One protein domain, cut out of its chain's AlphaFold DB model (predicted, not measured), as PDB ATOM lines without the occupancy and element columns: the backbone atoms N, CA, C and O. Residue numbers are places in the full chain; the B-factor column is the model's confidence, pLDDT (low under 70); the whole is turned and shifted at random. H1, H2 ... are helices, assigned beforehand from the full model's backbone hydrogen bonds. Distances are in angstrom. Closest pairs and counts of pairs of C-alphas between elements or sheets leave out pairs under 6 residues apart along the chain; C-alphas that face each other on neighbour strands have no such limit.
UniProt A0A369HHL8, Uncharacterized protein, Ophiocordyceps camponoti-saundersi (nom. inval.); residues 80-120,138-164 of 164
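AT A GLANCE: This is residues 80 to 120 and 138 to 164 of the 164 residues of an uncharacterized protein of Ophiocordyceps camponoti-saundersi (nom. inval.) (UniProt A0A369HHL8). Two long helices make a wide, open V with a gap at its corner: H1 is one arm, ending toward the corner at residue 106, and H2 is the other, beginning beyond that gap at residue 138 and slanting away from the corner to residue 163. Residues 107 to 120, with no named element, lead from H1 toward a cut. The printed part has 68 residues, with two named helices, H1 then H2, and no named strand; the class is all helix. It is extended, with a radius of gyration of the C-alphas of 21.3 A, and flat, spanning 65 by 45 by 15 A.

IN THESE COORDINATES: Find C-alpha 80 at (275.834, 217.171, 182.900); from there H1, residues 80 to 106, runs 38.2 A. H2, residues 138 to 163, runs 37.4 A to C-alpha 163 at (258.186, 210.690, 231.154).

HOW THE PARTS SIT: H1 and H2 are apart. Look at residues 80 to 109 and 149 to 164: both stretches stand free. In H1 and H2 every O i to N i+4 pair is within hydrogen-bond range.

THE WHOLE: The farthest C-alphas, of Asp 80 and Asp 139, are 66.1 A apart. Residues 121 to 137 are not printed; C-alphas 120 and 138 are 15.3 A apart across this cut. Check the B-factor column: pLDDT is under 70 at residues 105 to 112 and residue 164.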
ATOM      1  N   ASP A  80     277.219 216.805 183.184       88.19
ATOM      2  CA  ASP A  80     275.834 217.171 182.900       88.19
ATOM      3  C   ASP A  80     274.863 216.039 183.267       88.19
ATOM      4  O   ASP A  80     273.821 216.302 183.865       88.19
ATOM      5  N   ASP A  81     275.249 214.776 183.041       91.62
ATOM      6  CA  ASP A  81     274.441 213.601 183.404       91.62
ATOM      7  C   ASP A  81     274.248 213.510 184.928       91.62
ATOM      8  O   ASP A  81     273.182 213.138 185.429       91.62
ATOM      9  N   TRP A  82     275.283 213.877 185.693       93.88
ATOM     10  CA  TRP A  82     275.221 213.911 187.156       93.88
ATOM     11  C   TRP A  82     274.334 215.054 187.644       93.88
ATOM     12  O   TRP A  82     273.581 214.878 188.602       93.88
ATOM     13  N   ALA A  83     274.393 216.214 186.984       95.62
ATOM     14  CA  ALA A  83     273.515 217.338 187.286       95.62
ATOM     15  C   ALA A  83     272.042 216.992 187.010       95.62
ATOM     16  O   ALA A  83     271.185 217.273 187.851       95.62
ATOM     17  N   GLU A  84     271.748 216.326 185.890       95.38
ATOM     18  CA  GLU A  84     270.399 215.854 185.558       95.38
ATOM     19  C   GLU A  84     269.901 214.812 186.567       95.38
ATOM     20  O   GLU A  84     268.799 214.941 187.108       95.38
ATOM     21  N   THR A  85     270.737 213.822 186.889       94.75
ATOM     22  CA  THR A  85     270.411 212.778 187.873       94.75
ATOM     23  C   THR A  85     270.103 213.394 189.239       94.75
ATOM     24  O   THR A  85     269.079 213.078 189.853       94.75
ATOM     25  N   ASN A  86     270.927 214.341 189.692       96.50
ATOM     26  CA  ASN A  86     270.693 215.066 190.938       96.50
ATOM     27  C   ASN A  86     269.384 215.863 190.893       96.50
ATOM     28  O   ASN A  86     268.614 215.805 191.849       96.50
ATOM     29  N   ALA A  87     269.082 216.541 189.782       97.75
ATOM     30  CA  ALA A  87     267.834 217.286 189.634       97.75
ATOM     31  C   ALA A  87     266.595 216.378 189.740       97.75
ATOM     32  O   ALA A  87     265.605 216.757 190.372       97.75
ATOM     33  N   VAL A  88     266.641 215.172 189.162       97.94
ATOM     34  CA  VAL A  88     265.559 214.182 189.291       97.94
ATOM     35  C   VAL A  88     265.416 213.713 190.739       97.94
ATOM     36  O   VAL A  88     264.297 213.666 191.254       97.94
ATOM     37  N   HIS A  89     266.524 213.420 191.426       98.06
ATOM     38  CA  HIS A  89     266.488 213.023 192.836       98.06
ATOM     39  C   HIS A  89     265.927 214.123 193.740       98.06
ATOM     40  O   HIS A  89     265.091 213.831 194.596       98.06
ATOM     41  N   THR A  90     266.320 215.380 193.528       97.94
ATOM     42  CA  THR A  90     265.786 216.519 194.284       97.94
ATOM     43  C   THR A  90     264.278 216.649 194.086       97.94
ATOM     44  O   THR A  90     263.546 216.685 195.072       97.94
ATOM     45  N   LYS A  91     263.790 216.595 192.840       98.00
ATOM     46  CA  LYS A  91     262.345 216.630 192.547       98.00
ATOM     47  C   LYS A  91     261.590 215.468 193.192       98.00
ATOM     48  O   LYS A  91     260.504 215.661 193.732       98.00
ATOM     49  N   ALA A  92     262.162 214.265 193.167       97.94
ATOM     50  CA  ALA A  92     261.559 213.102 193.811       97.94
ATOM     51  C   ALA A  92     261.470 213.280 195.337       97.94
ATOM     52  O   ALA A  92     260.445 212.947 195.933       97.94
ATOM     53  N   MET A  93     262.504 213.845 195.972       97.44
ATOM     54  CA  MET A  93     262.480 214.160 197.405       97.44
ATOM     55  C   MET A  93     261.471 215.261 197.741       97.44
ATOM     56  O   MET A  93     260.756 215.135 198.732       97.44
ATOM     57  N   GLU A  94     261.365 216.304 196.919       96.50
ATOM     58  CA  GLU A  94     260.364 217.366 197.082       96.50
ATOM     59  C   GLU A  94     258.942 216.809 196.991       96.50
ATOM     60  O   GLU A  94     258.108 217.068 197.860       96.50
ATOM     61  N   GLN A  95     258.678 215.974 195.985       96.56
ATOM     62  CA  GLN A  95     257.391 215.313 195.816       96.56
ATOM     63  C   GLN A  95     257.087 214.363 196.986       96.56
ATOM     64  O   GLN A  95     255.967 214.353 197.499       96.56
ATOM     65  N   ALA A  96     258.076 213.603 197.463       96.06
ATOM     66  CA  ALA A  96     257.921 212.760 198.644       96.06
ATOM     67  C   ALA A  96     257.639 213.585 199.913       96.06
ATOM     68  O   ALA A  96     256.795 213.193 200.720       96.06
ATOM     69  N   GLY A  97     258.290 214.740 200.078       94.31
ATOM     70  CA  GLY A  97     258.028 215.684 201.166       94.31
ATOM     71  C   GLY A  97     256.620 216.279 201.097       94.31
ATOM     72  O   GLY A  97     255.920 216.322 202.108       94.31
ATOM     73  N   PHE A  98     256.162 216.647 199.898       94.12
ATOM     74  CA  PHE A  98     254.789 217.093 199.667       94.12
ATOM     75  C   PHE A  98     253.773 216.006 200.030       94.12
ATOM     76  O   PHE A  98     252.831 216.269 200.778       94.12
ATOM     77  N   TYR A  99     253.981 214.771 199.564       92.75
ATOM     78  CA  TYR A  99     253.110 213.653 199.918       92.75
ATOM     79  C   TYR A  99     253.130 213.364 201.409       92.75
ATOM     80  O   TYR A  99     252.078 213.104 201.980       92.75
ATOM     81  N   ARG A 100     254.288 213.452 202.062       89.38
ATOM     82  CA  ARG A 100     254.373 213.320 203.513       89.38
ATOM     83  C   ARG A 100     253.524 214.380 204.207       89.38
ATOM     84  O   ARG A 100     252.708 214.014 205.040       89.38
ATOM     85  N   GLY A 101     253.634 215.648 203.816       86.88
ATOM     86  CA  GLY A 101     252.784 216.714 204.352       86.88
ATOM     87  C   GLY A 101     251.296 216.475 204.082       86.88
ATOM     88  O   GLY A 101     250.473 216.689 204.972       86.88
ATOM     89  N   LEU A 102     250.946 215.980 202.891       85.31
ATOM     90  CA  LEU A 102     249.575 215.600 202.558       85.31
ATOM     91  C   LEU A 102     249.099 214.450 203.442       85.31
ATOM     92  O   LEU A 102     248.034 214.565 204.015       85.31
ATOM     93  N   PHE A 103     249.849 213.366 203.611       81.88
ATOM     94  CA  PHE A 103     249.398 212.212 204.390       81.88
ATOM     95  C   PHE A 103     249.482 212.430 205.901       81.88
ATOM     96  O   PHE A 103     248.637 211.912 206.621       81.88
ATOM     97  N   GLU A 104     250.438 213.212 206.400       80.56
ATOM     98  CA  GLU A 104     250.509 213.578 207.816       80.56
ATOM     99  C   GLU A 104     249.344 214.499 208.201       80.56
ATOM    100  O   GLU A 104     248.695 214.252 209.216       80.56
ATOM    101  N   ASN A 105     249.010 215.494 207.369       69.75
ATOM    102  CA  ASN A 105     247.920 216.435 207.664       69.75
ATOM    103  C   ASN A 105     246.535 215.964 207.185       69.75
ATOM    104  O   ASN A 105     245.524 216.326 207.787       69.75
ATOM    105  N   ALA A 106     246.460 215.170 206.111       64.50
ATOM    106  CA  ALA A 106     245.220 214.562 205.614       64.50
ATOM    107  C   ALA A 106     244.922 213.211 206.269       64.50
ATOM    108  O   ALA A 106     243.870 212.628 205.995       64.50
ATOM    109  N   SER A 107     245.798 212.709 207.149       56.59
ATOM    110  CA  SER A 107     245.436 211.625 208.054       56.59
ATOM    111  C   SER A 107     244.300 212.114 208.942       56.59
ATOM    112  O   SER A 107     244.476 212.777 209.963       56.59
ATOM    113  N   ASN A 108     243.098 211.740 208.532       53.03
ATOM    114  CA  ASN A 108     241.831 211.901 209.220       53.03
ATOM    115  C   ASN A 108     241.751 211.163 210.567       53.03
ATOM    116  O   ASN A 108     240.656 210.920 211.070       53.03
ATOM    117  N   LYS A 109     242.888 210.838 211.193       56.12
ATOM    118  CA  LYS A 109     242.969 210.156 212.488       56.12
ATOM    119  C   LYS A 109     242.203 210.882 213.602       56.12
ATOM    120  O   LYS A 109     241.969 210.282 214.645       56.12
ATOM    121  N   HIS A 110     241.826 212.149 213.392       54.38
ATOM    122  CA  HIS A 110     241.140 212.992 214.374       54.38
ATOM    123  C   HIS A 110     239.894 213.726 213.847       54.38
ATOM    124  O   HIS A 110     239.339 214.536 214.579       54.38
ATOM    125  N   ARG A 111     239.446 213.499 212.599       61.16
ATOM    126  CA  ARG A 111     238.256 214.200 212.060       61.16
ATOM    127  C   ARG A 111     237.040 213.323 211.829       61.16
ATOM    128  O   ARG A 111     235.936 213.859 211.778       61.16
ATOM    129  N   PHE A 112     237.216 212.013 211.707       69.19
ATOM    130  CA  PHE A 112     236.089 211.107 211.551       69.19
ATOM    131  C   PHE A 112     235.837 210.361 212.846       69.19
ATOM    132  O   PHE A 112     236.745 209.800 213.457       69.19
ATOM    133  N   VAL A 113     234.577 210.392 213.257       74.25
ATOM    134  CA  VAL A 113     234.058 209.533 214.305       74.25
ATOM    135  C   VAL A 113     233.832 208.157 213.686       74.25
ATOM    136  O   VAL A 113     233.240 208.065 212.612       74.25
ATOM    137  N   ASP A 114     234.306 207.103 214.347       77.19
ATOM    138  CA  ASP A 114     234.025 205.734 213.921       77.19
ATOM    139  C   ASP A 114     232.554 205.409 214.223       77.19
ATOM    140  O   ASP A 114     232.163 205.104 215.356       77.19
ATOM    141  N   VAL A 115     231.718 205.589 213.204       81.31
ATOM    142  CA  VAL A 115     230.299 205.248 213.223       81.31
ATOM    143  C   VAL A 115     230.125 204.063 212.285       81.31
ATOM    144  O   VAL A 115     230.420 204.162 211.097       81.31
ATOM    145  N   SER A 116     229.616 202.948 212.805       83.94
ATOM    146  CA  SER A 116     229.453 201.706 212.038       83.94
ATOM    147  C   SER A 116     228.503 201.843 210.843       83.94
ATOM    148  O   SER A 116     228.650 201.124 209.858       83.94
ATOM    149  N   PHE A 117     227.530 202.756 210.916       84.12
ATOM    150  CA  PHE A 117     226.559 202.981 209.849       84.12
ATOM    151  C   PHE A 117     226.077 204.448 209.810       84.12
ATOM    152  O   PHE A 117     224.994 204.758 210.312       84.12
ATOM    153  N   PRO A 118     226.873 205.378 209.243       82.25
ATOM    154  CA  PRO A 118     226.531 206.805 209.207       82.25
ATOM    155  C   PRO A 118     225.316 207.098 208.316       82.25
ATOM    156  O   PRO A 118     224.565 208.032 208.586       82.25
ATOM    157  N   GLU A 119     225.073 206.262 207.304       82.81
ATOM    158  CA  GLU A 119     223.958 206.420 206.366       82.81
ATOM    159  C   GLU A 119     222.587 206.327 207.050       82.81
ATOM    160  O   GLU A 119     221.650 207.005 206.633       82.81
ATOM    161  N   ALA A 120     222.455 205.573 208.151       80.81
ATOM    162  CA  ALA A 120     221.195 205.503 208.903       80.81
ATOM    163  C   ALA A 120     220.744 206.852 209.470       80.81
ATOM    164  O   ALA A 120     219.553 207.063 209.691       80.81
ATOM    165  N   ASP A 138     222.017 215.275 218.985       90.81
ATOM    166  CA  ASP A 138     222.819 215.890 220.050       90.81
ATOM    167  C   ASP A 138     223.372 214.862 221.046       90.81
ATOM    168  O   ASP A 138     224.571 214.882 221.320       90.81
ATOM    169  N   ASP A 139     222.571 213.878 221.468       88.62
ATOM    170  CA  ASP A 139     223.018 212.795 222.360       88.62
ATOM    171  C   ASP A 139     224.209 212.005 221.784       88.62
ATOM    172  O   ASP A 139     225.132 211.608 222.498       88.62
ATOM    173  N   VAL A 140     224.193 211.752 220.469       85.88
ATOM    174  CA  VAL A 140     225.255 211.008 219.774       85.88
ATOM    175  C   VAL A 140     226.514 211.863 219.705       85.88
ATOM    176  O   VAL A 140     227.618 211.375 219.958       85.88
ATOM    177  N   VAL A 141     226.355 213.154 219.414       89.50
ATOM    178  CA  VAL A 141     227.464 214.113 219.420       89.50
ATOM    179  C   VAL A 141     228.087 214.197 220.817       89.50
ATOM    180  O   VAL A 141     229.313 214.163 220.944       89.50
ATOM    181  N   GLU A 142     227.274 214.265 221.870       92.94
ATOM    182  CA  GLU A 142     227.742 214.276 223.258       92.94
ATOM    183  C   GLU A 142     228.477 212.991 223.640       92.94
ATOM    184  O   GLU A 142     229.567 213.067 224.213       92.94
ATOM    185  N   HIS A 143     227.944 211.823 223.270       91.25
ATOM    186  CA  HIS A 143     228.596 210.534 223.506       91.25
ATOM    187  C   HIS A 143     230.029 210.517 222.952       91.25
ATOM    188  O   HIS A 143     230.982 210.207 223.673       91.25
ATOM    189  N   TYR A 144     230.202 210.907 221.687       90.06
ATOM    190  CA  TYR A 144     231.517 210.889 221.050       90.06
ATOM    191  C   TYR A 144     232.448 212.001 221.550       90.06
ATOM    192  O   TYR A 144     233.654 211.772 221.660       90.06
ATOM    193  N   ARG A 145     231.918 213.166 221.948       90.38
ATOM    194  CA  ARG A 145     232.704 214.195 222.656       90.38
ATOM    195  C   ARG A 145     233.262 213.659 223.974       90.38
ATOM    196  O   ARG A 145     234.450 213.815 224.247       90.38
ATOM    197  N   GLN A 146     232.433 212.993 224.777       93.94
ATOM    198  CA  GLN A 146     232.877 212.397 226.039       93.94
ATOM    199  C   GLN A 146     233.896 211.278 225.813       93.94
ATOM    200  O   GLN A 146     234.858 211.157 226.574       93.94
ATOM    201  N   GLN A 147     233.703 210.456 224.779       90.81
ATOM    202  CA  GLN A 147     234.663 209.418 224.412       90.81
ATOM    203  C   GLN A 147     236.025 210.022 224.040       90.81
ATOM    204  O   GLN A 147     237.046 209.551 224.540       90.81
ATOM    205  N   HIS A 148     236.035 211.099 223.248       87.31
ATOM    206  CA  HIS A 148     237.258 211.808 222.870       87.31
ATOM    207  C   HIS A 148     238.027 212.324 224.092       87.31
ATOM    208  O   HIS A 148     239.206 212.012 224.247       87.31
ATOM    209  N   ILE A 149     237.343 213.019 225.008       92.94
ATOM    210  CA  ILE A 149     237.953 213.542 226.243       92.94
ATOM    211  C   ILE A 149     238.575 212.400 227.066       92.94
ATOM    212  O   ILE A 149     239.729 212.480 227.480       92.94
ATOM    213  N   LYS A 150     237.856 211.280 227.235       94.50
ATOM    214  CA  LYS A 150     238.366 210.100 227.961       94.50
ATOM    215  C   LYS A 150     239.604 209.491 227.298       94.50
ATOM    216  O   LYS A 150     240.482 208.970 227.985       94.50
ATOM    217  N   GLU A 151     239.670 209.484 225.971       90.50
ATOM    218  CA  GLU A 151     240.833 208.984 225.237       90.50
ATOM    219  C   GLU A 151     242.036 209.921 225.352       90.50
ATOM    220  O   GLU A 151     243.161 209.439 225.506       90.50
ATOM    221  N   GLU A 152     241.820 211.236 225.326       88.94
ATOM    222  CA  GLU A 152     242.866 212.236 225.563       88.94
ATOM    223  C   GLU A 152     243.435 212.137 226.976       88.94
ATOM    224  O   GLU A 152     244.655 212.071 227.135       88.94
ATOM    225  N   GLU A 153     242.585 212.001 227.995       95.38
ATOM    226  CA  GLU A 153     243.032 211.779 229.374       95.38
ATOM    227  C   GLU A 153     243.869 210.500 229.508       95.38
ATOM    228  O   GLU A 153     244.904 210.490 230.177       95.38
ATOM    229  N   LYS A 154     243.463 209.404 228.851       94.75
ATOM    230  CA  LYS A 154     244.240 208.151 228.830       94.75
ATOM    231  C   LYS A 154     245.592 208.328 228.139       94.75
ATOM    232  O   LYS A 154     246.579 207.758 228.601       94.75
ATOM    233  N   LYS A 155     245.648 209.082 227.036       91.31
ATOM    234  CA  LYS A 155     246.901 209.389 226.326       91.31
ATOM    235  C   LYS A 155     247.821 210.250 227.194       91.31
ATOM    236  O   LYS A 155     248.998 209.923 227.305       91.31
ATOM    237  N   ALA A 156     247.282 211.275 227.852       93.25
ATOM    238  CA  ALA A 156     248.031 212.142 228.757       93.25
ATOM    239  C   ALA A 156     248.621 211.363 229.943       93.25
ATOM    240  O   ALA A 156     249.799 211.521 230.243       93.25
ATOM    241  N   LYS A 157     247.845 210.459 230.562       95.31
ATOM    242  CA  LYS A 157     248.330 209.585 231.649       95.31
ATOM    243  C   LYS A 157     249.483 208.687 231.201       95.31
ATOM    244  O   LYS A 157     250.521 208.676 231.847       95.31
ATOM    245  N   LYS A 158     249.338 208.007 230.057       93.94
ATOM    246  CA  LYS A 158     250.408 207.167 229.488       93.94
ATOM    247  C   LYS A 158     251.673 207.965 229.172       93.94
ATOM    248  O   LYS A 158     252.770 207.462 229.371       93.94
ATOM    249  N   LEU A 159     251.526 209.190 228.668       91.88
ATOM    250  CA  LEU A 159     252.662 210.059 228.365       91.88
ATOM    251  C   LEU A 159     253.360 210.535 229.647       91.88
ATOM    252  O   LEU A 159     254.585 210.559 229.687       91.88
ATOM    253  N   ALA A 160     252.594 210.833 230.702       94.12
ATOM    254  CA  ALA A 160     253.138 211.172 232.014       94.12
ATOM    255  C   ALA A 160     253.927 209.997 232.622       94.12
ATOM    256  O   ALA A 160     255.069 210.193 233.025       94.12
ATOM    257  N   GLU A 161     253.364 208.781 232.593       94.69
ATOM    258  CA  GLU A 161     254.015 207.536 233.047       94.69
ATOM    259  C   GLU A 161     255.295 207.200 232.264       94.69
ATOM    260  O   GLU A 161     256.216 206.614 232.815       94.69
ATOM    261  N   GLN A 162     255.363 207.545 230.975       88.06
ATOM    262  CA  GLN A 162     256.565 207.342 230.154       88.06
ATOM    263  C   GLN A 162     257.653 208.392 230.401       88.06
ATOM    264  O   GLN A 162     258.818 208.144 230.091       88.06
ATOM    265  N   SER A 163     257.269 209.576 230.881       77.81
ATOM    266  CA  SER A 163     258.186 210.690 231.154       77.81
ATOM    267  C   SER A 163     258.752 210.702 232.578       77.81
ATOM    268  O   SER A 163     259.694 211.451 232.836       77.81
ATOM    269  N   SER A 164     258.171 209.906 233.483       61.84
ATOM    270  CA  SER A 164     258.639 209.671 234.857       61.84
ATOM    271  C   SER A 164     259.577 208.475 234.933       61.84
ATOM    272  O   SER A 164     260.618 208.594 235.613       61.84
TER     273      SER A 164